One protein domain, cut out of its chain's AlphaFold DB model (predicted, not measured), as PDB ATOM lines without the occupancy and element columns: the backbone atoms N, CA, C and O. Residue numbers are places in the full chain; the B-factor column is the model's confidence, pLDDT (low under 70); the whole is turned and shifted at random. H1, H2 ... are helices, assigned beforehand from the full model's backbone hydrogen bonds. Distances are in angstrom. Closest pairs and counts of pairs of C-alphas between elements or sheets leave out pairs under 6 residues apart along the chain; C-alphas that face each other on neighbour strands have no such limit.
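AT A GLANCE: This is residues 645 to 684 and 716 to 822 of the 822 residues of an uncharacterized protein of Chlamydomonas eustigma (UniProt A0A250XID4). One very long helix, H1, makes the long axis; H2 folds back beside it the opposite way, and shorter helices cluster round the first half of H1, where H3 and H5 form a bundle with it, H6 crosses it and H4 packs on H3. The far part of H1, residues 671 to 676 and 678 to 684, sticks out beyond this cluster, as do residues 719 to 724 of H2, and the short H8 lies apart on the tail. The printed part has 147 residues with eight named helices, H1 to H8 in chain order, and no named strand: the class is all helix. It is compact, with a radius of gyration of the C-alphas of 17.1 A, but elongated, spanning 55 by 32 by 26 A.

IN THESE COORDINATES: H1 is residues 645 to 684, 57.9 A long, from C-alpha 645 at (41.699, 31.207, 11.950) to C-alpha 684 at (12.692, -5.322, -22.413). After the cut, H2 is residues 716 to 741, 38.1 A. H3 is residues 745 to 758, 20.4 A, H4 residues 763 to 771, 12.3 A, H5 residues 775 to 786, 16.1 A, and H6 residues 789 to 799, 15.3 A. H7 is residues 807 to 812, and H8, residues 818 to 821, ends at (28.139, 24.941, -29.519).

HOW THE PARTS SIT: H1 and H3 are the hubs, touching five helices each. H1 touches H2 with residues 655 to 662 alone, at a shallow tilt of 11 degrees, opposite ways; their closest C-alphas, Gln 655 and Lys 740, are 5.1 A apart. H1 touches H5 at a shallow tilt of 24 degrees, the same way, closest at the C-alphas of Val 650 and Leu 776, 5.3 A. H1 touches H3 at 37 degrees, only just steep, closest at Ser 654 and Ser 748, C-alphas 5.7 A apart. H6 touches H1 about perpendicular, at 87 degrees, with the C-alphas of Gly 664 and Met 793 closest, 4.4 A. H3 and H4 form a helical hairpin, closest at the C-alphas of Ala 756 and Lys 766, 6.5 A. H7 touches H3, closest at the C-alphas of Tyr 754 and Leu 808, 6.7 A. H8 touches no helix. Every O i to N i+4 pair is within hydrogen-bond range in H1, H2, H4, H5, H6 and H7; in H3 it is 7 of 10, and H8 is too short for such a pair.

THE WHOLE: The C-alphas of Gln 645 and Ala 684 are the two farthest apart, 57.9 A. Residues 685 to 715 are not printed, and C-alphas 684 and 716 are 17.1 A apart across the cut. Of the links that are printed whole, none is long. The mean pLDDT of the printed part is 84.6; residues under 70 include 672 to 684, 716 to 719 and 814 to 822, the chain's last residue.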
ATOM      1  N   GLN A 645      42.131  32.591  11.747       97.56
ATOM      2  CA  GLN A 645      41.699  31.207  11.950       97.56
ATOM      3  C   GLN A 645      40.204  31.024  11.644       97.56
ATOM      4  O   GLN A 645      39.831  30.029  11.026       97.56
ATOM      5  N   GLU A 646      39.347  31.987  12.005       97.12
ATOM      6  CA  GLU A 646      37.935  31.980  11.599       97.12
ATOM      7  C   GLU A 646      37.782  32.181  10.088       97.12
ATOM      8  O   GLU A 646      36.956  31.509   9.476       97.12
ATOM      9  N   ALA A 647      38.598  33.043   9.470       97.38
ATOM     10  CA  ALA A 647      38.597  33.230   8.017       97.38
ATOM     11  C   ALA A 647      38.995  31.947   7.266       97.38
ATOM     12  O   ALA A 647      38.289  31.530   6.346       97.38
ATOM     13  N   ALA A 648      40.059  31.268   7.707       97.69
ATOM     14  CA  ALA A 648      40.455  29.967   7.169       97.69
ATOM     15  C   ALA A 648      39.371  28.893   7.386       97.69
ATOM     16  O   ALA A 648      39.081  28.119   6.476       97.69
ATOM     17  N   ALA A 649      38.719  28.872   8.555       97.94
ATOM     18  CA  ALA A 649      37.624  27.945   8.838       97.94
ATOM     19  C   ALA A 649      36.382  28.203   7.963       97.94
ATOM     20  O   ALA A 649      35.735  27.248   7.537       97.94
ATOM     21  N   VAL A 650      36.062  29.468   7.664       98.12
ATOM     22  CA  VAL A 650      34.981  29.842   6.739       98.12
ATOM     23  C   VAL A 650      35.265  29.332   5.325       98.12
ATOM     24  O   VAL A 650      34.409  28.656   4.759       98.12
ATOM     25  N   VAL A 651      36.474  29.551   4.797       97.81
ATOM     26  CA  VAL A 651      36.868  29.037   3.471       97.81
ATOM     27  C   VAL A 651      36.842  27.504   3.436       97.81
ATOM     28  O   VAL A 651      36.254  26.925   2.523       97.81
ATOM     29  N   ALA A 652      37.389  26.831   4.455       98.06
ATOM     30  CA  ALA A 652      37.407  25.369   4.528       98.06
ATOM     31  C   ALA A 652      35.992  24.752   4.571       98.06
ATOM     32  O   ALA A 652      35.722  23.768   3.883       98.06
ATOM     33  N   LEU A 653      35.058  25.348   5.324       98.19
ATOM     34  CA  LEU A 653      33.657  24.907   5.352       98.19
ATOM     35  C   LEU A 653      32.942  25.168   4.020       98.19
ATOM     36  O   LEU A 653      32.125  24.353   3.598       98.19
ATOM     37  N   SER A 654      33.260  26.260   3.322       97.75
ATOM     38  CA  SER A 654      32.745  26.508   1.972       97.75
ATOM     39  C   SER A 654      33.268  25.492   0.951       97.75
ATOM     40  O   SER A 654      32.476  24.940   0.190       97.75
ATOM     41  N   GLN A 655      34.560  25.157   0.983       97.00
ATOM     42  CA  GLN A 655      35.149  24.087   0.164       97.00
ATOM     43  C   GLN A 655      34.524  22.714   0.481       97.00
ATOM     44  O   GLN A 655      34.249  21.920  -0.426       97.00
ATOM     45  N   GLN A 656      34.217  22.445   1.756       97.56
ATOM     46  CA  GLN A 656      33.470  21.257   2.169       97.56
ATOM     47  C   GLN A 656      32.039  21.258   1.604       97.56
ATOM     48  O   GLN A 656      31.590  20.229   1.104       97.56
ATOM     49  N   LEU A 657      31.328  22.392   1.614       96.81
ATOM     50  CA  LEU A 657      29.990  22.504   1.017       96.81
ATOM     51  C   LEU A 657      29.993  22.305  -0.499       96.81
ATOM     52  O   LEU A 657      29.121  21.596  -0.994       96.81
ATOM     53  N   VAL A 658      30.968  22.859  -1.227       95.75
ATOM     54  CA  VAL A 658      31.139  22.607  -2.673       95.75
ATOM     55  C   VAL A 658      31.322  21.106  -2.931       95.75
ATOM     56  O   VAL A 658      30.634  20.541  -3.780       95.75
ATOM     57  N   THR A 659      32.153  20.433  -2.128       95.75
ATOM     58  CA  THR A 659      32.349  18.972  -2.205       95.75
ATOM     59  C   THR A 659      31.043  18.209  -1.937       95.75
ATOM     60  O   THR A 659      30.648  17.354  -2.726       95.75
ATOM     61  N   LEU A 660      30.314  18.566  -0.872       95.81
ATOM     62  CA  LEU A 660      29.037  17.940  -0.509       95.81
ATOM     63  C   LEU A 660      27.956  18.150  -1.582       95.81
ATOM     64  O   LEU A 660      27.212  17.220  -1.884       95.81
ATOM     65  N   VAL A 661      27.860  19.341  -2.181       94.44
ATOM     66  CA  VAL A 661      26.971  19.587  -3.329       94.44
ATOM     67  C   VAL A 661      27.382  18.705  -4.508       94.44
ATOM     68  O   VAL A 661      26.530  18.044  -5.098       94.44
ATOM     69  N   HIS A 662      28.673  18.605  -4.821       92.00
ATOM     70  CA  HIS A 662      29.123  17.786  -5.942       92.00
ATOM     71  C   HIS A 662      28.847  16.282  -5.745       92.00
ATOM     72  O   HIS A 662      28.333  15.618  -6.646       92.00
ATOM     73  N   GLU A 663      29.072  15.743  -4.542       92.75
ATOM     74  CA  GLU A 663      28.651  14.383  -4.172       92.75
ATOM     75  C   GLU A 663      27.133  14.178  -4.376       92.75
ATOM     76  O   GLU A 663      26.691  13.104  -4.795       92.75
ATOM     77  N   GLY A 664      26.323  15.212  -4.119       89.50
ATOM     78  CA  GLY A 664      24.890  15.243  -4.423       89.50
ATOM     79  C   GLY A 664      24.565  15.249  -5.922       89.50
ATOM     80  O   GLY A 664      23.631  14.567  -6.343       89.50
ATOM     81  N   VAL A 665      25.342  15.959  -6.748       87.38
ATOM     82  CA  VAL A 665      25.216  15.911  -8.216       87.38
ATOM     83  C   VAL A 665      25.527  14.502  -8.732       87.38
ATOM     84  O   VAL A 665      24.681  13.917  -9.412       87.38
ATOM     85  N   LEU A 666      26.666  13.915  -8.353       87.81
ATOM     86  CA  LEU A 666      27.084  12.571  -8.782       87.81
ATOM     87  C   LEU A 666      26.054  11.491  -8.421       87.81
ATOM     88  O   LEU A 666      25.621  10.718  -9.278       87.81
ATOM     89  N   THR A 667      25.601  11.472  -7.165       86.69
ATOM     90  CA  THR A 667      24.564  10.532  -6.711       86.69
ATOM     91  C   THR A 667      23.222  10.748  -7.425       86.69
ATOM     92  O   THR A 667      22.530   9.771  -7.727       86.69
ATOM     93  N   SER A 668      22.876  11.988  -7.797       81.19
ATOM     94  CA  SER A 668      21.665  12.270  -8.581       81.19
ATOM     95  C   SER A 668      21.751  11.718 -10.009       81.19
ATOM     96  O   SER A 668      20.825  11.029 -10.450       81.19
ATOM     97  N   GLN A 669      22.883  11.910 -10.697       81.94
ATOM     98  CA  GLN A 669      23.122  11.383 -12.043       81.94
ATOM     99  C   GLN A 669      23.121   9.850 -12.049       81.94
ATOM    100  O   GLN A 669      22.417   9.241 -12.858       81.94
ATOM    101  N   ALA A 670      23.818   9.221 -11.095       81.00
ATOM    102  CA  ALA A 670      23.817   7.770 -10.925       81.00
ATOM    103  C   ALA A 670      22.392   7.226 -10.710       81.00
ATOM    104  O   ALA A 670      21.990   6.268 -11.371       81.00
ATOM    105  N   SER A 671      21.585   7.874  -9.859       75.56
ATOM    106  CA  SER A 671      20.189   7.469  -9.641       75.56
ATOM    107  C   SER A 671      19.336   7.572 -10.915       75.56
ATOM    108  O   SER A 671      18.540   6.676 -11.194       75.56
ATOM    109  N   SER A 672      19.546   8.606 -11.737       68.75
ATOM    110  CA  SER A 672      18.839   8.795 -13.009       68.75
ATOM    111  C   SER A 672      19.206   7.719 -14.038       68.75
ATOM    112  O   SER A 672      18.320   7.119 -14.650       68.75
ATOM    113  N   GLN A 673      20.497   7.397 -14.173       66.69
ATOM    114  CA  GLN A 673      20.970   6.329 -15.061       66.69
ATOM    115  C   GLN A 673      20.488   4.941 -14.608       66.69
ATOM    116  O   GLN A 673      20.077   4.132 -15.443       66.69
ATOM    117  N   VAL A 674      20.457   4.669 -13.298       55.34
ATOM    118  CA  VAL A 674      19.895   3.425 -12.743       55.34
ATOM    119  C   VAL A 674      18.387   3.335 -12.997       55.34
ATOM    120  O   VAL A 674      17.916   2.288 -13.431       55.34
ATOM    121  N   VAL A 675      17.620   4.415 -12.818       57.22
ATOM    122  CA  VAL A 675      16.173   4.421 -13.114       57.22
ATOM    123  C   VAL A 675      15.900   4.265 -14.615       57.22
ATOM    124  O   VAL A 675      15.017   3.497 -14.992       57.22
ATOM    125  N   SER A 676      16.670   4.927 -15.482       63.53
ATOM    126  CA  SER A 676      16.537   4.805 -16.941       63.53
ATOM    127  C   SER A 676      16.873   3.391 -17.433       63.53
ATOM    128  O   SER A 676      16.091   2.783 -18.166       63.53
ATOM    129  N   SER A 677      17.989   2.816 -16.973       56.59
ATOM    130  CA  SER A 677      18.393   1.451 -17.335       56.59
ATOM    131  C   SER A 677      17.465   0.383 -16.747       56.59
ATOM    132  O   SER A 677      17.109  -0.553 -17.462       56.59
ATOM    133  N   ALA A 678      16.982   0.544 -15.510       47.53
ATOM    134  CA  ALA A 678      15.954  -0.323 -14.932       47.53
ATOM    135  C   ALA A 678      14.614  -0.211 -15.680       47.53
ATOM    136  O   ALA A 678      13.962  -1.227 -15.909       47.53
ATOM    137  N   GLY A 679      14.228   0.991 -16.120       57.81
ATOM    138  CA  GLY A 679      13.048   1.220 -16.956       57.81
ATOM    139  C   GLY A 679      13.153   0.521 -18.313       57.81
ATOM    140  O   GLY A 679      12.252  -0.229 -18.689       57.81
ATOM    141  N   MET A 680      14.281   0.676 -19.016       63.94
ATOM    142  CA  MET A 680      14.532  -0.041 -20.272       63.94
ATOM    143  C   MET A 680      14.634  -1.560 -20.075       63.94
ATOM    144  O   MET A 680      14.157  -2.314 -20.921       63.94
ATOM    145  N   PHE A 681      15.194  -2.032 -18.959       50.38
ATOM    146  CA  PHE A 681      15.257  -3.459 -18.634       50.38
ATOM    147  C   PHE A 681      13.870  -4.043 -18.320       50.38
ATOM    148  O   PHE A 681      13.537  -5.121 -18.807       50.38
ATOM    149  N   ALA A 682      13.023  -3.315 -17.587       55.62
ATOM    150  CA  ALA A 682      11.633  -3.694 -17.340       55.62
ATOM    151  C   ALA A 682      10.802  -3.695 -18.636       55.62
ATOM    152  O   ALA A 682      10.047  -4.635 -18.877       55.62
ATOM    153  N   ALA A 683      10.987  -2.701 -19.512       60.19
ATOM    154  CA  ALA A 683      10.368  -2.675 -20.837       60.19
ATOM    155  C   ALA A 683      10.837  -3.856 -21.707       60.19
ATOM    156  O   ALA A 683      10.014  -4.539 -22.315       60.19
ATOM    157  N   ALA A 684      12.138  -4.165 -21.713       54.50
ATOM    158  CA  ALA A 684      12.692  -5.322 -22.413       54.50
ATOM    159  C   ALA A 684      12.159  -6.657 -21.858       54.50
ATOM    160  O   ALA A 684      11.862  -7.561 -22.637       54.50
ATOM    161  N   ALA A 716      27.425  -2.144 -27.208       68.62
ATOM    162  CA  ALA A 716      28.365  -1.140 -27.705       68.62
ATOM    163  C   ALA A 716      27.953   0.277 -27.268       68.62
ATOM    164  O   ALA A 716      28.760   0.998 -26.685       68.62
ATOM    165  N   ARG A 717      26.675   0.645 -27.446       69.69
ATOM    166  CA  ARG A 717      26.112   1.921 -26.974       69.69
ATOM    167  C   ARG A 717      26.210   2.063 -25.449       69.69
ATOM    168  O   ARG A 717      26.562   3.134 -24.968       69.69
ATOM    169  N   ALA A 718      25.971   0.991 -24.686       68.56
ATOM    170  CA  ALA A 718      26.162   1.005 -23.233       68.56
ATOM    171  C   ALA A 718      27.628   1.268 -22.842       68.56
ATOM    172  O   ALA A 718      27.874   2.134 -22.008       68.56
ATOM    173  N   ALA A 719      28.592   0.593 -23.479       68.94
ATOM    174  CA  ALA A 719      30.017   0.813 -23.225       68.94
ATOM    175  C   ALA A 719      30.450   2.254 -23.552       68.94
ATOM    176  O   ALA A 719      31.090   2.894 -22.724       68.94
ATOM    177  N   VAL A 720      30.032   2.797 -24.704       72.81
ATOM    178  CA  VAL A 720      30.302   4.195 -25.093       72.81
ATOM    179  C   VAL A 720      29.706   5.187 -24.088       72.81
ATOM    180  O   VAL A 720      30.381   6.138 -23.697       72.81
ATOM    181  N   ASN A 721      28.481   4.948 -23.610       69.00
ATOM    182  CA  ASN A 721      27.857   5.795 -22.591       69.00
ATOM    183  C   ASN A 721      28.608   5.735 -21.248       69.00
ATOM    184  O   ASN A 721      28.793   6.772 -20.615       69.00
ATOM    185  N   THR A 722      29.092   4.558 -20.831       70.44
ATOM    186  CA  THR A 722      29.955   4.424 -19.646       70.44
ATOM    187  C   THR A 722      31.281   5.169 -19.827       70.44
ATOM    188  O   THR A 722      31.693   5.888 -18.922       70.44
ATOM    189  N   SER A 723      31.920   5.079 -20.998       68.38
ATOM    190  CA  SER A 723      33.155   5.820 -21.296       68.38
ATOM    191  C   SER A 723      32.955   7.340 -21.292       68.38
ATOM    192  O   SER A 723      33.770   8.048 -20.706       68.38
ATOM    193  N   ARG A 724      31.859   7.856 -21.874       72.12
ATOM    194  CA  ARG A 724      31.535   9.297 -21.828       72.12
ATOM    195  C   ARG A 724      31.210   9.764 -20.402       72.12
ATOM    196  O   ARG A 724      31.573  10.876 -20.038       72.12
ATOM    197  N   GLY A 725      30.591   8.908 -19.584       70.62
ATOM    198  CA  GLY A 725      30.369   9.169 -18.158       70.62
ATOM    199  C   GLY A 725      31.660   9.220 -17.329       70.62
ATOM    200  O   GLY A 725      31.763  10.052 -16.435       70.62
ATOM    201  N   LEU A 726      32.652   8.379 -17.642       68.62
ATOM    202  CA  LEU A 726      33.962   8.385 -16.976       68.62
ATOM    203  C   LEU A 726      34.807   9.613 -17.340       68.62
ATOM    204  O   LEU A 726      35.431  10.186 -16.456       68.62
ATOM    205  N   LEU A 727      34.794  10.045 -18.607       70.00
ATOM    206  CA  LEU A 727      35.442  11.297 -19.024       70.00
ATOM    207  C   LEU A 727      34.855  12.498 -18.270       70.00
ATOM    208  O   LEU A 727      35.577  13.173 -17.545       70.00
ATOM    209  N   GLY A 728      33.526  12.658 -18.310       75.06
ATOM    210  CA  GLY A 728      32.852  13.736 -17.584       75.06
ATOM    211  C   GLY A 728      33.038  13.688 -16.060       75.06
ATOM    212  O   GLY A 728      32.908  14.719 -15.409       75.06
ATOM    213  N   ALA A 729      33.362  12.529 -15.472       72.25
ATOM    214  CA  ALA A 729      33.706  12.428 -14.053       72.25
ATOM    215  C   ALA A 729      35.081  13.040 -13.731       72.25
ATOM    216  O   ALA A 729      35.203  13.742 -12.731       72.25
ATOM    217  N   LEU A 730      36.084  12.836 -14.593       76.06
ATOM    218  CA  LEU A 730      37.416  13.438 -14.442       76.06
ATOM    219  C   LEU A 730      37.370  14.959 -14.651       76.06
ATOM    220  O   LEU A 730      37.947  15.710 -13.863       76.06
ATOM    221  N   ASP A 731      36.617  15.419 -15.654       82.88
ATOM    222  CA  ASP A 731      36.390  16.850 -15.896       82.88
ATOM    223  C   ASP A 731      35.656  17.507 -14.710       82.88
ATOM    224  O   ASP A 731      35.971  18.629 -14.304       82.88
ATOM    225  N   MET A 732      34.712  16.783 -14.094       79.12
ATOM    226  CA  MET A 732      34.043  17.214 -12.867       79.12
ATOM    227  C   MET A 732      35.001  17.299 -11.669       79.12
ATOM    228  O   MET A 732      34.952  18.295 -10.954       79.12
ATOM    229  N   GLU A 733      35.904  16.338 -11.447       86.25
ATOM    230  CA  GLU A 733      36.896  16.428 -10.359       86.25
ATOM    231  C   GLU A 733      37.825  17.646 -10.518       86.25
ATOM    232  O   GLU A 733      38.043  18.387  -9.555       86.25
ATOM    233  N   ALA A 734      38.280  17.936 -11.741       88.25
ATOM    234  CA  ALA A 734      39.035  19.156 -12.033       88.25
ATOM    235  C   ALA A 734      38.203  20.437 -11.793       88.25
ATOM    236  O   ALA A 734      38.715  21.414 -11.237       88.25
ATOM    237  N   SER A 735      36.913  20.425 -12.151       85.75
ATOM    238  CA  SER A 735      35.966  21.524 -11.896       85.75
ATOM    239  C   SER A 735      35.787  21.793 -10.391       85.75
ATOM    240  O   SER A 735      35.815  22.952  -9.970       85.75
ATOM    241  N   ILE A 736      35.704  20.744  -9.558       88.69
ATOM    242  CA  ILE A 736      35.629  20.856  -8.088       88.69
ATOM    243  C   ILE A 736      36.886  21.517  -7.515       88.69
ATOM    244  O   ILE A 736      36.768  22.441  -6.711       88.69
ATOM    245  N   GLU A 737      38.085  21.050  -7.878       91.38
ATOM    246  CA  GLU A 737      39.323  21.600  -7.307       91.38
ATOM    247  C   GLU A 737      39.573  23.040  -7.767       91.38
ATOM    248  O   GLU A 737      39.988  23.877  -6.965       91.38
ATOM    249  N   ALA A 738      39.221  23.381  -9.010       90.88
ATOM    250  CA  ALA A 738      39.253  24.760  -9.486       90.88
ATOM    251  C   ALA A 738      38.224  25.657  -8.760       90.88
ATOM    252  O   ALA A 738      38.551  26.794  -8.405       90.88
ATOM    253  N   ALA A 739      37.021  25.153  -8.452       89.81
ATOM    254  CA  ALA A 739      36.044  25.861  -7.621       89.81
ATOM    255  C   ALA A 739      36.551  26.055  -6.178       89.81
ATOM    256  O   ALA A 739      36.530  27.168  -5.656       89.81
ATOM    257  N   LYS A 740      37.092  25.005  -5.545       94.69
ATOM    258  CA  LYS A 740      37.692  25.070  -4.198       94.69
ATOM    259  C   LYS A 740      38.845  26.069  -4.130       94.69
ATOM    260  O   LYS A 740      38.899  26.860  -3.187       94.69
ATOM    261  N   ALA A 741      39.745  26.047  -5.111       94.50
ATOM    262  CA  ALA A 741      40.893  26.946  -5.191       94.50
ATOM    263  C   ALA A 741      40.488  28.413  -5.406       94.50
ATOM    264  O   ALA A 741      41.237  29.313  -5.032       94.50
ATOM    265  N   CYS A 742      39.299  28.667  -5.967       93.75
ATOM    266  CA  CYS A 742      38.773  30.014  -6.164       93.75
ATOM    267  C   CYS A 742      37.883  30.519  -5.008       93.75
ATOM    268  O   CYS A 742      37.351  31.628  -5.104       93.75
ATOM    269  N   MET A 743      37.732  29.760  -3.913       96.25
ATOM    270  CA  MET A 743      36.996  30.193  -2.719       96.25
ATOM    271  C   MET A 743      37.813  31.158  -1.850       96.25
ATOM    272  O   MET A 743      38.665  30.749  -1.065       96.25
ATOM    273  N   ASP A 744      37.485  32.445  -1.934       95.81
ATOM    274  CA  ASP A 744      37.892  33.466  -0.965       95.81
ATOM    275  C   ASP A 744      36.811  33.700   0.119       95.81
ATOM    276  O   ASP A 744      35.764  33.042   0.152       95.81
ATOM    277  N   LEU A 745      37.063  34.635   1.041       95.31
ATOM    278  CA  LEU A 745      36.141  34.972   2.132       95.31
ATOM    279  C   LEU A 745      34.836  35.634   1.646       95.31
ATOM    280  O   LEU A 745      33.774  35.356   2.202       95.31
ATOM    281  N   GLU A 746      34.881  36.487   0.624       94.38
ATOM    282  CA  GLU A 746      33.701  37.190   0.105       94.38
ATOM    283  C   GLU A 746      32.784  36.215  -0.645       94.38
ATOM    284  O   GLU A 746      31.576  36.160  -0.399       94.38
ATOM    285  N   ARG A 747      33.376  35.332  -1.455       94.69
ATOM    286  CA  ARG A 747      32.697  34.201  -2.099       94.69
ATOM    287  C   ARG A 747      32.125  33.226  -1.078       94.69
ATOM    288  O   ARG A 747      31.014  32.745  -1.271       94.69
ATOM    289  N   SER A 748      32.819  32.976   0.033       96.25
ATOM    290  CA  SER A 748      32.306  32.140   1.133       96.25
ATOM    291  C   SER A 748      31.085  32.773   1.819       96.25
ATOM    292  O   SER A 748      30.105  32.085   2.116       96.25
ATOM    293  N   GLN A 749      31.094  34.099   2.013       95.19
ATOM    294  CA  GLN A 749      29.936  34.851   2.512       95.19
ATOM    295  C   GLN A 749      28.751  34.774   1.544       95.19
ATOM    296  O   GLN A 749      27.649  34.405   1.963       95.19
ATOM    297  N   ALA A 750      28.985  35.042   0.259       94.06
ATOM    298  CA  ALA A 750      27.987  34.940  -0.800       94.06
ATOM    299  C   ALA A 750      27.386  33.525  -0.889       94.06
ATOM    300  O   ALA A 750      26.166  33.368  -0.785       94.06
ATOM    301  N   LEU A 751      28.230  32.492  -0.990       96.06
ATOM    302  CA  LEU A 751      27.839  31.081  -1.039       96.06
ATOM    303  C   LEU A 751      26.911  30.717   0.126       96.06
ATOM    304  O   LEU A 751      25.852  30.142  -0.106       96.06
ATOM    305  N   SER A 752      27.249  31.114   1.359       97.31
ATOM    306  CA  SER A 752      26.432  30.811   2.546       97.31
ATOM    307  C   SER A 752      25.008  31.389   2.489       97.31
ATOM    308  O   SER A 752      24.081  30.828   3.079       97.31
ATOM    309  N   LEU A 753      24.811  32.511   1.787       96.19
ATOM    310  CA  LEU A 753      23.516  33.181   1.659       96.19
ATOM    311  C   LEU A 753      22.717  32.671   0.460       96.19
ATOM    312  O   LEU A 753      21.518  32.430   0.593       96.19
ATOM    313  N   TYR A 754      23.365  32.461  -0.688       95.94
ATOM    314  CA  TYR A 754      22.695  31.900  -1.855       95.94
ATOM    315  C   TYR A 754      22.331  30.417  -1.643       95.94
ATOM    316  O   TYR A 754      21.222  30.003  -1.981       95.94
ATOM    317  N   LEU A 755      23.214  29.603  -1.045       96.38
ATOM    318  CA  LEU A 755      22.982  28.164  -0.832       96.38
ATOM    319  C   LEU A 755      21.732  27.912   0.024       96.38
ATOM    320  O   LEU A 755      20.949  27.005  -0.266       96.38
ATOM    321  N   ALA A 756      21.490  28.775   1.015       97.12
ATOM    322  CA  ALA A 756      20.281  28.762   1.832       97.12
ATOM    323  C   ALA A 756      18.986  28.815   0.998       97.12
ATOM    324  O   ALA A 756      17.980  28.241   1.421       97.12
ATOM    325  N   ALA A 757      18.983  29.459  -0.178       95.81
ATOM    326  CA  ALA A 757      17.830  29.482  -1.081       95.81
ATOM    327  C   ALA A 757      17.535  28.083  -1.645       95.81
ATOM    328  O   ALA A 757      16.401  27.614  -1.540       95.81
ATOM    329  N   CYS A 758      18.565  27.394  -2.148       96.19
ATOM    330  CA  CYS A 758      18.454  26.071  -2.774       96.19
ATOM    331  C   CYS A 758      18.240  24.923  -1.772       96.19
ATOM    332  O   CYS A 758      17.687  23.889  -2.138       96.19
ATOM    333  N   MET A 759      18.656  25.076  -0.508       97.31
ATOM    334  CA  MET A 759      18.484  24.023   0.500       97.31
ATOM    335  C   MET A 759      17.000  23.806   0.859       97.31
ATOM    336  O   MET A 759      16.335  24.761   1.276       97.31
ATOM    337  N   PRO A 760      16.460  22.574   0.778       96.31
ATOM    338  CA  PRO A 760      15.059  22.273   1.077       96.31
ATOM    339  C   PRO A 760      14.847  22.021   2.578       96.31
ATOM    340  O   PRO A 760      14.382  20.963   2.999       96.31
ATOM    341  N   VAL A 761      15.220  23.013   3.385       97.19
ATOM    342  CA  VAL A 761      14.882  23.107   4.812       97.19
ATOM    343  C   VAL A 761      13.632  23.971   5.004       97.19
ATOM    344  O   VAL A 761      13.163  24.632   4.073       97.19
ATOM    345  N   ASP A 762      13.078  23.959   6.212       96.62
ATOM    346  CA  ASP A 762      11.905  24.746   6.582       96.62
ATOM    347  C   ASP A 762      12.172  26.268   6.585       96.62
ATOM    348  O   ASP A 762      13.313  26.742   6.573       96.62
ATOM    349  N   GLN A 763      11.089  27.051   6.609       94.88
ATOM    350  CA  GLN A 763      11.177  28.513   6.558       94.88
ATOM    351  C   GLN A 763      11.708  29.144   7.853       94.88
ATOM    352  O   GLN A 763      12.161  30.285   7.816       94.88
ATOM    353  N   GLU A 764      11.692  28.442   8.988       96.19
ATOM    354  CA  GLU A 764      12.223  28.977  10.244       96.19
ATOM    355  C   GLU A 764      13.747  28.856  10.273       96.19
ATOM    356  O   GLU A 764      14.418  29.838  10.583       96.19
ATOM    357  N   THR A 765      14.295  27.729   9.810       97.31
ATOM    358  CA  THR A 765      15.729  27.549   9.529       97.31
ATOM    359  C   THR A 765      16.229  28.572   8.498       97.31
ATOM    360  O   THR A 765      17.249  29.224   8.717       97.31
ATOM    361  N   LYS A 766      15.487  28.807   7.403       97.12
ATOM    362  CA  LYS A 766      15.828  29.859   6.417       97.12
ATOM    363  C   LYS A 766      15.804  31.269   7.021       97.12
ATOM    364  O   LYS A 766      16.685  32.077   6.724       97.12
ATOM    365  N   ARG A 767      14.824  31.567   7.883       96.50
ATOM    366  CA  ARG A 767      14.729  32.844   8.612       96.50
ATOM    367  C   ARG A 767      15.883  33.012   9.602       96.50
ATOM    368  O   ARG A 767      16.462  34.090   9.658       96.50
ATOM    369  N   HIS A 768      16.242  31.954  10.333       97.25
ATOM    370  CA  HIS A 768      17.399  31.915  11.230       97.25
ATOM    371  C   HIS A 768      18.679  32.269  10.470       97.25
ATOM    372  O   HIS A 768      19.284  33.282  10.792       97.25
ATOM    373  N   TRP A 769      19.005  31.570   9.377       97.50
ATOM    374  CA  TRP A 769      20.211  31.836   8.575       97.50
ATOM    375  C   TRP A 769      20.326  33.266   8.024       97.50
ATOM    376  O   TRP A 769      21.438  33.785   7.899       97.50
ATOM    377  N   LEU A 770      19.203  33.924   7.708       96.25
ATOM    378  CA  LEU A 770      19.179  35.346   7.340       96.25
ATOM    379  C   LEU A 770      19.531  36.261   8.519       96.25
ATOM    380  O   LEU A 770      20.257  37.241   8.329       96.25
ATOM    381  N   MET A 771      19.018  35.942   9.709       96.44
ATOM    382  CA  MET A 771      19.248  36.674  10.958       96.44
ATOM    383  C   MET A 771      20.639  36.402  11.556       96.44
ATOM    384  O   MET A 771      21.194  37.285  12.211       96.44
ATOM    385  N   THR A 772      21.225  35.221  11.319       97.44
ATOM    386  CA  THR A 772      22.588  34.868  11.733       97.44
ATOM    387  C   THR A 772      23.572  35.901  11.184       97.44
ATOM    388  O   THR A 772      23.621  36.147   9.977       97.44
ATOM    389  N   THR A 773      24.372  36.500  12.064       96.50
ATOM    390  CA  THR A 773      25.358  37.540  11.710       96.50
ATOM    391  C   THR A 773      26.759  36.971  11.479       96.50
ATOM    392  O   THR A 773      27.630  37.655  10.945       96.50
ATOM    393  N   SER A 774      26.977  35.716  11.881       97.44
ATOM    394  CA  SER A 774      28.213  34.962  11.710       97.44
ATOM    395  C   SER A 774      28.116  34.043  10.493       97.44
ATOM    396  O   SER A 774      27.354  33.075  10.473       97.44
ATOM    397  N   THR A 775      28.933  34.308   9.475       97.44
ATOM    398  CA  THR A 775      29.055  33.431   8.302       97.44
ATOM    399  C   THR A 775      29.541  32.031   8.697       97.44
ATOM    400  O   THR A 775      29.069  31.038   8.156       97.44
ATOM    401  N   LEU A 776      30.443  31.948   9.682       97.88
ATOM    402  CA  LEU A 776      31.003  30.697  10.201       97.88
ATOM    403  C   LEU A 776      29.933  29.802  10.845       97.88
ATOM    404  O   LEU A 776      29.951  28.588  10.669       97.88
ATOM    405  N   GLU A 777      28.997  30.403  11.576       97.88
ATOM    406  CA  GLU A 777      27.858  29.721  12.201       97.88
ATOM    407  C   GLU A 777      26.891  29.193  11.131       97.88
ATOM    408  O   GLU A 777      26.616  27.993  11.086       97.88
ATOM    409  N   ARG A 778      26.494  30.060  10.186       98.06
ATOM    410  CA  ARG A 778      25.628  29.709   9.048       98.06
ATOM    411  C   ARG A 778      26.202  28.549   8.222       98.06
ATOM    412  O   ARG A 778      25.489  27.596   7.925       98.06
ATOM    413  N   LEU A 779      27.496  28.597   7.894       98.25
ATOM    414  CA  LEU A 779      28.187  27.547   7.135       98.25
ATOM    415  C   LEU A 779      28.276  26.220   7.908       98.25
ATOM    416  O   LEU A 779      28.086  25.165   7.308       98.25
ATOM    417  N   ARG A 780      28.520  26.247   9.228       98.31
ATOM    418  CA  ARG A 780      28.546  25.030  10.066       98.31
ATOM    419  C   ARG A 780      27.195  24.321  10.083       98.31
ATOM    420  O   ARG A 780      27.148  23.116   9.848       98.31
ATOM    421  N   GLU A 781      26.108  25.061  10.297       98.31
ATOM    422  CA  GLU A 781      24.756  24.493  10.241       98.31
ATOM    423  C   GLU A 781      24.434  23.926   8.853       98.31
ATOM    424  O   GLU A 781      23.879  22.832   8.740       98.31
ATOM    425  N   GLN A 782      24.814  24.630   7.784       98.12
ATOM    426  CA  GLN A 782      24.615  24.158   6.412       98.12
ATOM    427  C   GLN A 782      25.394  22.866   6.132       98.12
ATOM    428  O   GLN A 782      24.823  21.945   5.547       98.12
ATOM    429  N   VAL A 783      26.645  22.746   6.600       98.19
ATOM    430  CA  VAL A 783      27.430  21.500   6.515       98.19
ATOM    431  C   VAL A 783      26.731  20.365   7.264       98.19
ATOM    432  O   VAL A 783      26.555  19.292   6.690       98.19
ATOM    433  N   GLU A 784      26.279  20.594   8.500       97.81
ATOM    434  CA  GLU A 784      25.546  19.599   9.296       97.81
ATOM    435  C   GLU A 784      24.296  19.093   8.553       97.81
ATOM    436  O   GLU A 784      24.097  17.885   8.420       97.81
ATOM    437  N   LYS A 785      23.479  19.993   7.983       97.50
ATOM    438  CA  LYS A 785      22.306  19.581   7.189       97.50
ATOM    439  C   LYS A 785      22.706  18.849   5.896       97.50
ATOM    440  O   LYS A 785      22.045  17.881   5.527       97.50
ATOM    441  N   MET A 786      23.786  19.254   5.222       96.88
ATOM    442  CA  MET A 786      24.270  18.641   3.967       96.88
ATOM    443  C   MET A 786      24.962  17.276   4.145       96.88
ATOM    444  O   MET A 786      25.190  16.564   3.159       96.88
ATOM    445  N   GLN A 787      25.236  16.852   5.384       96.44
ATOM    446  CA  GLN A 787      25.598  15.462   5.683       96.44
ATOM    447  C   GLN A 787      24.425  14.494   5.447       96.44
ATOM    448  O   GLN A 787      24.660  13.324   5.156       96.44
ATOM    449  N   LEU A 788      23.168  14.960   5.504       96.19
ATOM    450  CA  LEU A 788      21.991  14.136   5.209       96.19
ATOM    451  C   LEU A 788      21.847  13.927   3.684       96.19
ATOM    452  O   LEU A 788      21.539  14.893   2.976       96.19
ATOM    453  N   PRO A 789      21.976  12.692   3.148       93.62
ATOM    454  CA  PRO A 789      22.033  12.462   1.697       93.62
ATOM    455  C   PRO A 789      20.809  12.978   0.927       93.62
ATOM    456  O   PRO A 789      20.939  13.470  -0.191       93.62
ATOM    457  N   ASN A 790      19.624  12.937   1.544       93.81
ATOM    458  CA  ASN A 790      18.386  13.433   0.941       93.81
ATOM    459  C   ASN A 790      18.399  14.960   0.739       93.81
ATOM    460  O   ASN A 790      17.970  15.438  -0.310       93.81
ATOM    461  N   LEU A 791      18.903  15.724   1.720       94.19
ATOM    462  CA  LEU A 791      19.033  17.181   1.594       94.19
ATOM    463  C   LEU A 791      20.124  17.534   0.587       94.19
ATOM    464  O   LEU A 791      19.923  18.423  -0.238       94.19
ATOM    465  N   ARG A 792      21.233  16.792   0.598       94.81
ATOM    466  CA  ARG A 792      22.338  16.933  -0.353       94.81
ATOM    467  C   ARG A 792      21.879  16.765  -1.805       94.81
ATOM    468  O   ARG A 792      22.036  17.685  -2.607       94.81
ATOM    469  N   MET A 793      21.238  15.638  -2.121       92.31
ATOM    470  CA  MET A 793      20.636  15.332  -3.428       92.31
ATOM    471  C   MET A 793      19.685  16.436  -3.903       92.31
ATOM    472  O   MET A 793      19.791  16.929  -5.027       92.31
ATOM    473  N   ALA A 794      18.752  16.845  -3.040       93.81
ATOM    474  CA  ALA A 794      17.718  17.804  -3.401       93.81
ATOM    475  C   ALA A 794      18.263  19.239  -3.549       93.81
ATOM    476  O   ALA A 794      17.898  19.916  -4.506       93.81
ATOM    477  N   THR A 795      19.197  19.668  -2.691       94.56
ATOM    478  CA  THR A 795      19.904  20.960  -2.822       94.56
ATOM    479  C   THR A 795      20.680  21.026  -4.134       94.56
ATOM    480  O   THR A 795      20.584  22.007  -4.863       94.56
ATOM    481  N   SER A 796      21.391  19.949  -4.478       92.06
ATOM    482  CA  SER A 796      22.164  19.844  -5.724       92.06
ATOM    483  C   SER A 796      21.258  19.882  -6.956       92.06
ATOM    484  O   SER A 796      21.539  20.587  -7.921       92.06
ATOM    485  N   THR A 797      20.111  19.199  -6.888       91.00
ATOM    486  CA  THR A 797      19.069  19.260  -7.925       91.00
ATOM    487  C   THR A 797      18.516  20.680  -8.092       91.00
ATOM    488  O   THR A 797      18.221  21.088  -9.213       91.00
ATOM    489  N   GLU A 798      18.380  21.448  -7.007       92.56
ATOM    490  CA  GLU A 798      17.848  22.815  -7.045       92.56
ATOM    491  C   GLU A 798      18.886  23.847  -7.517       92.56
ATOM    492  O   GLU A 798      18.541  24.737  -8.291       92.56
ATOM    493  N   ILE A 799      20.171  23.676  -7.183       91.94
ATOM    494  CA  ILE A 799      21.282  24.419  -7.813       91.94
ATOM    495  C   ILE A 799      21.295  24.145  -9.325       91.94
ATOM    496  O   ILE A 799      21.386  25.064 -10.141       91.94
ATOM    497  N   MET A 800      21.076  22.889  -9.721       88.62
ATOM    498  CA  MET A 800      20.956  22.492 -11.126       88.62
ATOM    499  C   MET A 800      19.659  22.943 -11.820       88.62
ATOM    500  O   MET A 800      19.538  22.741 -13.028       88.62
ATOM    501  N   ARG A 801      18.738  23.617 -11.117       89.38
ATOM    502  CA  ARG A 801      17.575  24.316 -11.700       89.38
ATOM    503  C   ARG A 801      17.745  25.828 -11.813       89.38
ATOM    504  O   ARG A 801      16.947  26.453 -12.511       89.38
ATOM    505  N   GLN A 802      18.751  26.418 -11.163       89.31
ATOM    506  CA  GLN A 802      19.005  27.851 -11.297       89.31
ATOM    507  C   GLN A 802      19.417  28.202 -12.734       89.31
ATOM    508  O   GLN A 802      19.810  27.337 -13.525       89.31
ATOM    509  N   ARG A 803      19.308  29.482 -13.102       87.75
ATOM    510  CA  ARG A 803      19.722  29.948 -14.435       87.75
ATOM    511  C   ARG A 803      21.231  29.747 -14.639       87.75
ATOM    512  O   ARG A 803      21.963  29.595 -13.668       87.75
ATOM    513  N   ARG A 804      21.708  29.699 -15.890       85.38
ATOM    514  CA  ARG A 804      23.153  29.523 -16.177       85.38
ATOM    515  C   ARG A 804      23.992  30.660 -15.575       85.38
ATOM    516  O   ARG A 804      25.043  30.380 -15.038       85.38
ATOM    517  N   ASP A 805      23.448  31.872 -15.596       85.94
ATOM    518  CA  ASP A 805      23.941  33.142 -15.045       85.94
ATOM    519  C   ASP A 805      23.701  33.335 -13.529       85.94
ATOM    520  O   ASP A 805      23.796  34.452 -13.023       85.94
ATOM    521  N   HIS A 806      23.319  32.287 -12.786       86.25
ATOM    522  CA  HIS A 806      23.098  32.404 -11.339       86.25
ATOM    523  C   HIS A 806      24.414  32.219 -10.565       86.25
ATOM    524  O   HIS A 806      25.058  31.189 -10.764       86.25
ATOM    525  N   PRO A 807      24.776  33.103  -9.609       85.00
ATOM    526  CA  PRO A 807      26.069  33.039  -8.920       85.00
ATOM    527  C   PRO A 807      26.407  31.700  -8.245       85.00
ATOM    528  O   PRO A 807      27.581  31.372  -8.121       85.00
ATOM    529  N   LEU A 808      25.424  30.889  -7.822       87.12
ATOM    530  CA  LEU A 808      25.718  29.539  -7.312       87.12
ATOM    531  C   LEU A 808      26.243  28.595  -8.383       87.12
ATOM    532  O   LEU A 808      27.027  27.714  -8.056       87.12
ATOM    533  N   ARG A 809      25.794  28.729  -9.631       85.94
ATOM    534  CA  ARG A 809      26.316  27.911 -10.723       85.94
ATOM    535  C   ARG A 809      27.739  28.325 -11.054       85.94
ATOM    536  O   ARG A 809      28.575  27.438 -11.100       85.94
ATOM    537  N   ASP A 810      28.045  29.617 -11.105       84.06
ATOM    538  CA  ASP A 810      29.425  30.096 -11.291       84.06
ATOM    539  C   ASP A 810      30.365  29.691 -10.129       84.06
ATOM    540  O   ASP A 810      31.556  29.473 -10.335       84.06
ATOM    541  N   LEU A 811      29.839  29.568  -8.900       80.38
ATOM    542  CA  LEU A 811      30.593  29.146  -7.705       80.38
ATOM    543  C   LEU A 811      30.715  27.618  -7.523       80.38
ATOM    544  O   LEU A 811      31.571  27.172  -6.761       80.38
ATOM    545  N   VAL A 812      29.854  26.814  -8.158       77.50
ATOM    546  CA  VAL A 812      29.808  25.340  -8.003       77.50
ATOM    547  C   VAL A 812      30.237  24.604  -9.279       77.50
ATOM    548  O   VAL A 812      30.725  23.480  -9.197       77.50
ATOM    549  N   HIS A 813      30.095  25.232 -10.445       72.19
ATOM    550  CA  HIS A 813      30.579  24.750 -11.733       72.19
ATOM    551  C   HIS A 813      31.583  25.739 -12.328       72.19
ATOM    552  O   HIS A 813      31.212  26.766 -12.894       72.19
ATOM    553  N   VAL A 814      32.857  25.352 -12.315       51.28
ATOM    554  CA  VAL A 814      33.803  25.825 -13.335       51.28
ATOM    555  C   VAL A 814      33.311  25.275 -14.685       51.28
ATOM    556  O   VAL A 814      32.848  24.127 -14.713       51.28
ATOM    557  N   PRO A 815      33.310  26.082 -15.766       46.72
ATOM    558  CA  PRO A 815      32.525  25.826 -16.970       46.72
ATOM    559  C   PRO A 815      32.687  24.420 -17.547       46.72
ATOM    560  O   PRO A 815      33.797  23.931 -17.748       46.72
ATOM    561  N   TRP A 816      31.547  23.821 -17.906       46.62
ATOM    562  CA  TRP A 816      31.510  22.858 -19.007       46.62
ATOM    563  C   TRP A 816      32.067  23.584 -20.235       46.62
ATOM    564  O   TRP A 816      31.700  24.743 -20.446       46.62
ATOM    565  N   SER A 817      32.948  22.959 -21.018       44.00
ATOM    566  CA  SER A 817      33.518  23.639 -22.182       44.00
ATOM    567  C   SER A 817      32.405  24.063 -23.149       44.00
ATOM    568  O   SER A 817      31.465  23.312 -23.411       44.00
ATOM    569  N   ASP A 818      32.508  25.276 -23.705       45.91
ATOM    570  CA  ASP A 818      31.532  25.824 -24.667       45.91
ATOM    571  C   ASP A 818      31.502  25.058 -26.015       45.91
ATOM    572  O   ASP A 818      30.814  25.458 -26.955       45.91
ATOM    573  N   GLU A 819      32.223  23.937 -26.107       44.81
ATOM    574  CA  GLU A 819      32.382  23.069 -27.275       44.81
ATOM    575  C   GLU A 819      31.089  22.342 -27.684       44.81
ATOM    576  O   GLU A 819      30.978  21.939 -28.837       44.81
ATOM    577  N   GLU A 820      30.061  22.251 -26.825       42.88
ATOM    578  CA  GLU A 820      28.712  21.818 -27.258       42.88
ATOM    579  C   GLU A 820      27.949  22.898 -28.079       42.88
ATOM    580  O   GLU A 820      26.765  22.725 -28.371       42.88
ATOM    581  N   ASN A 821      28.610  23.993 -28.491       35.22
ATOM    582  CA  ASN A 821      28.139  24.941 -29.519       35.22
ATOM    583  C   ASN A 821      28.946  24.882 -30.846       35.22
ATOM    584  O   ASN A 821      28.885  25.843 -31.620       35.22
ATOM    585  N   ILE A 822      29.712  23.811 -31.108       31.41
ATOM    586  CA  ILE A 822      30.531  23.623 -32.329       31.41
ATOM    587  C   ILE A 822      30.009  22.454 -33.177       31.41
ATOM    588  O   ILE A 822      29.834  21.349 -32.619       31.41
TER     589      ILE A 822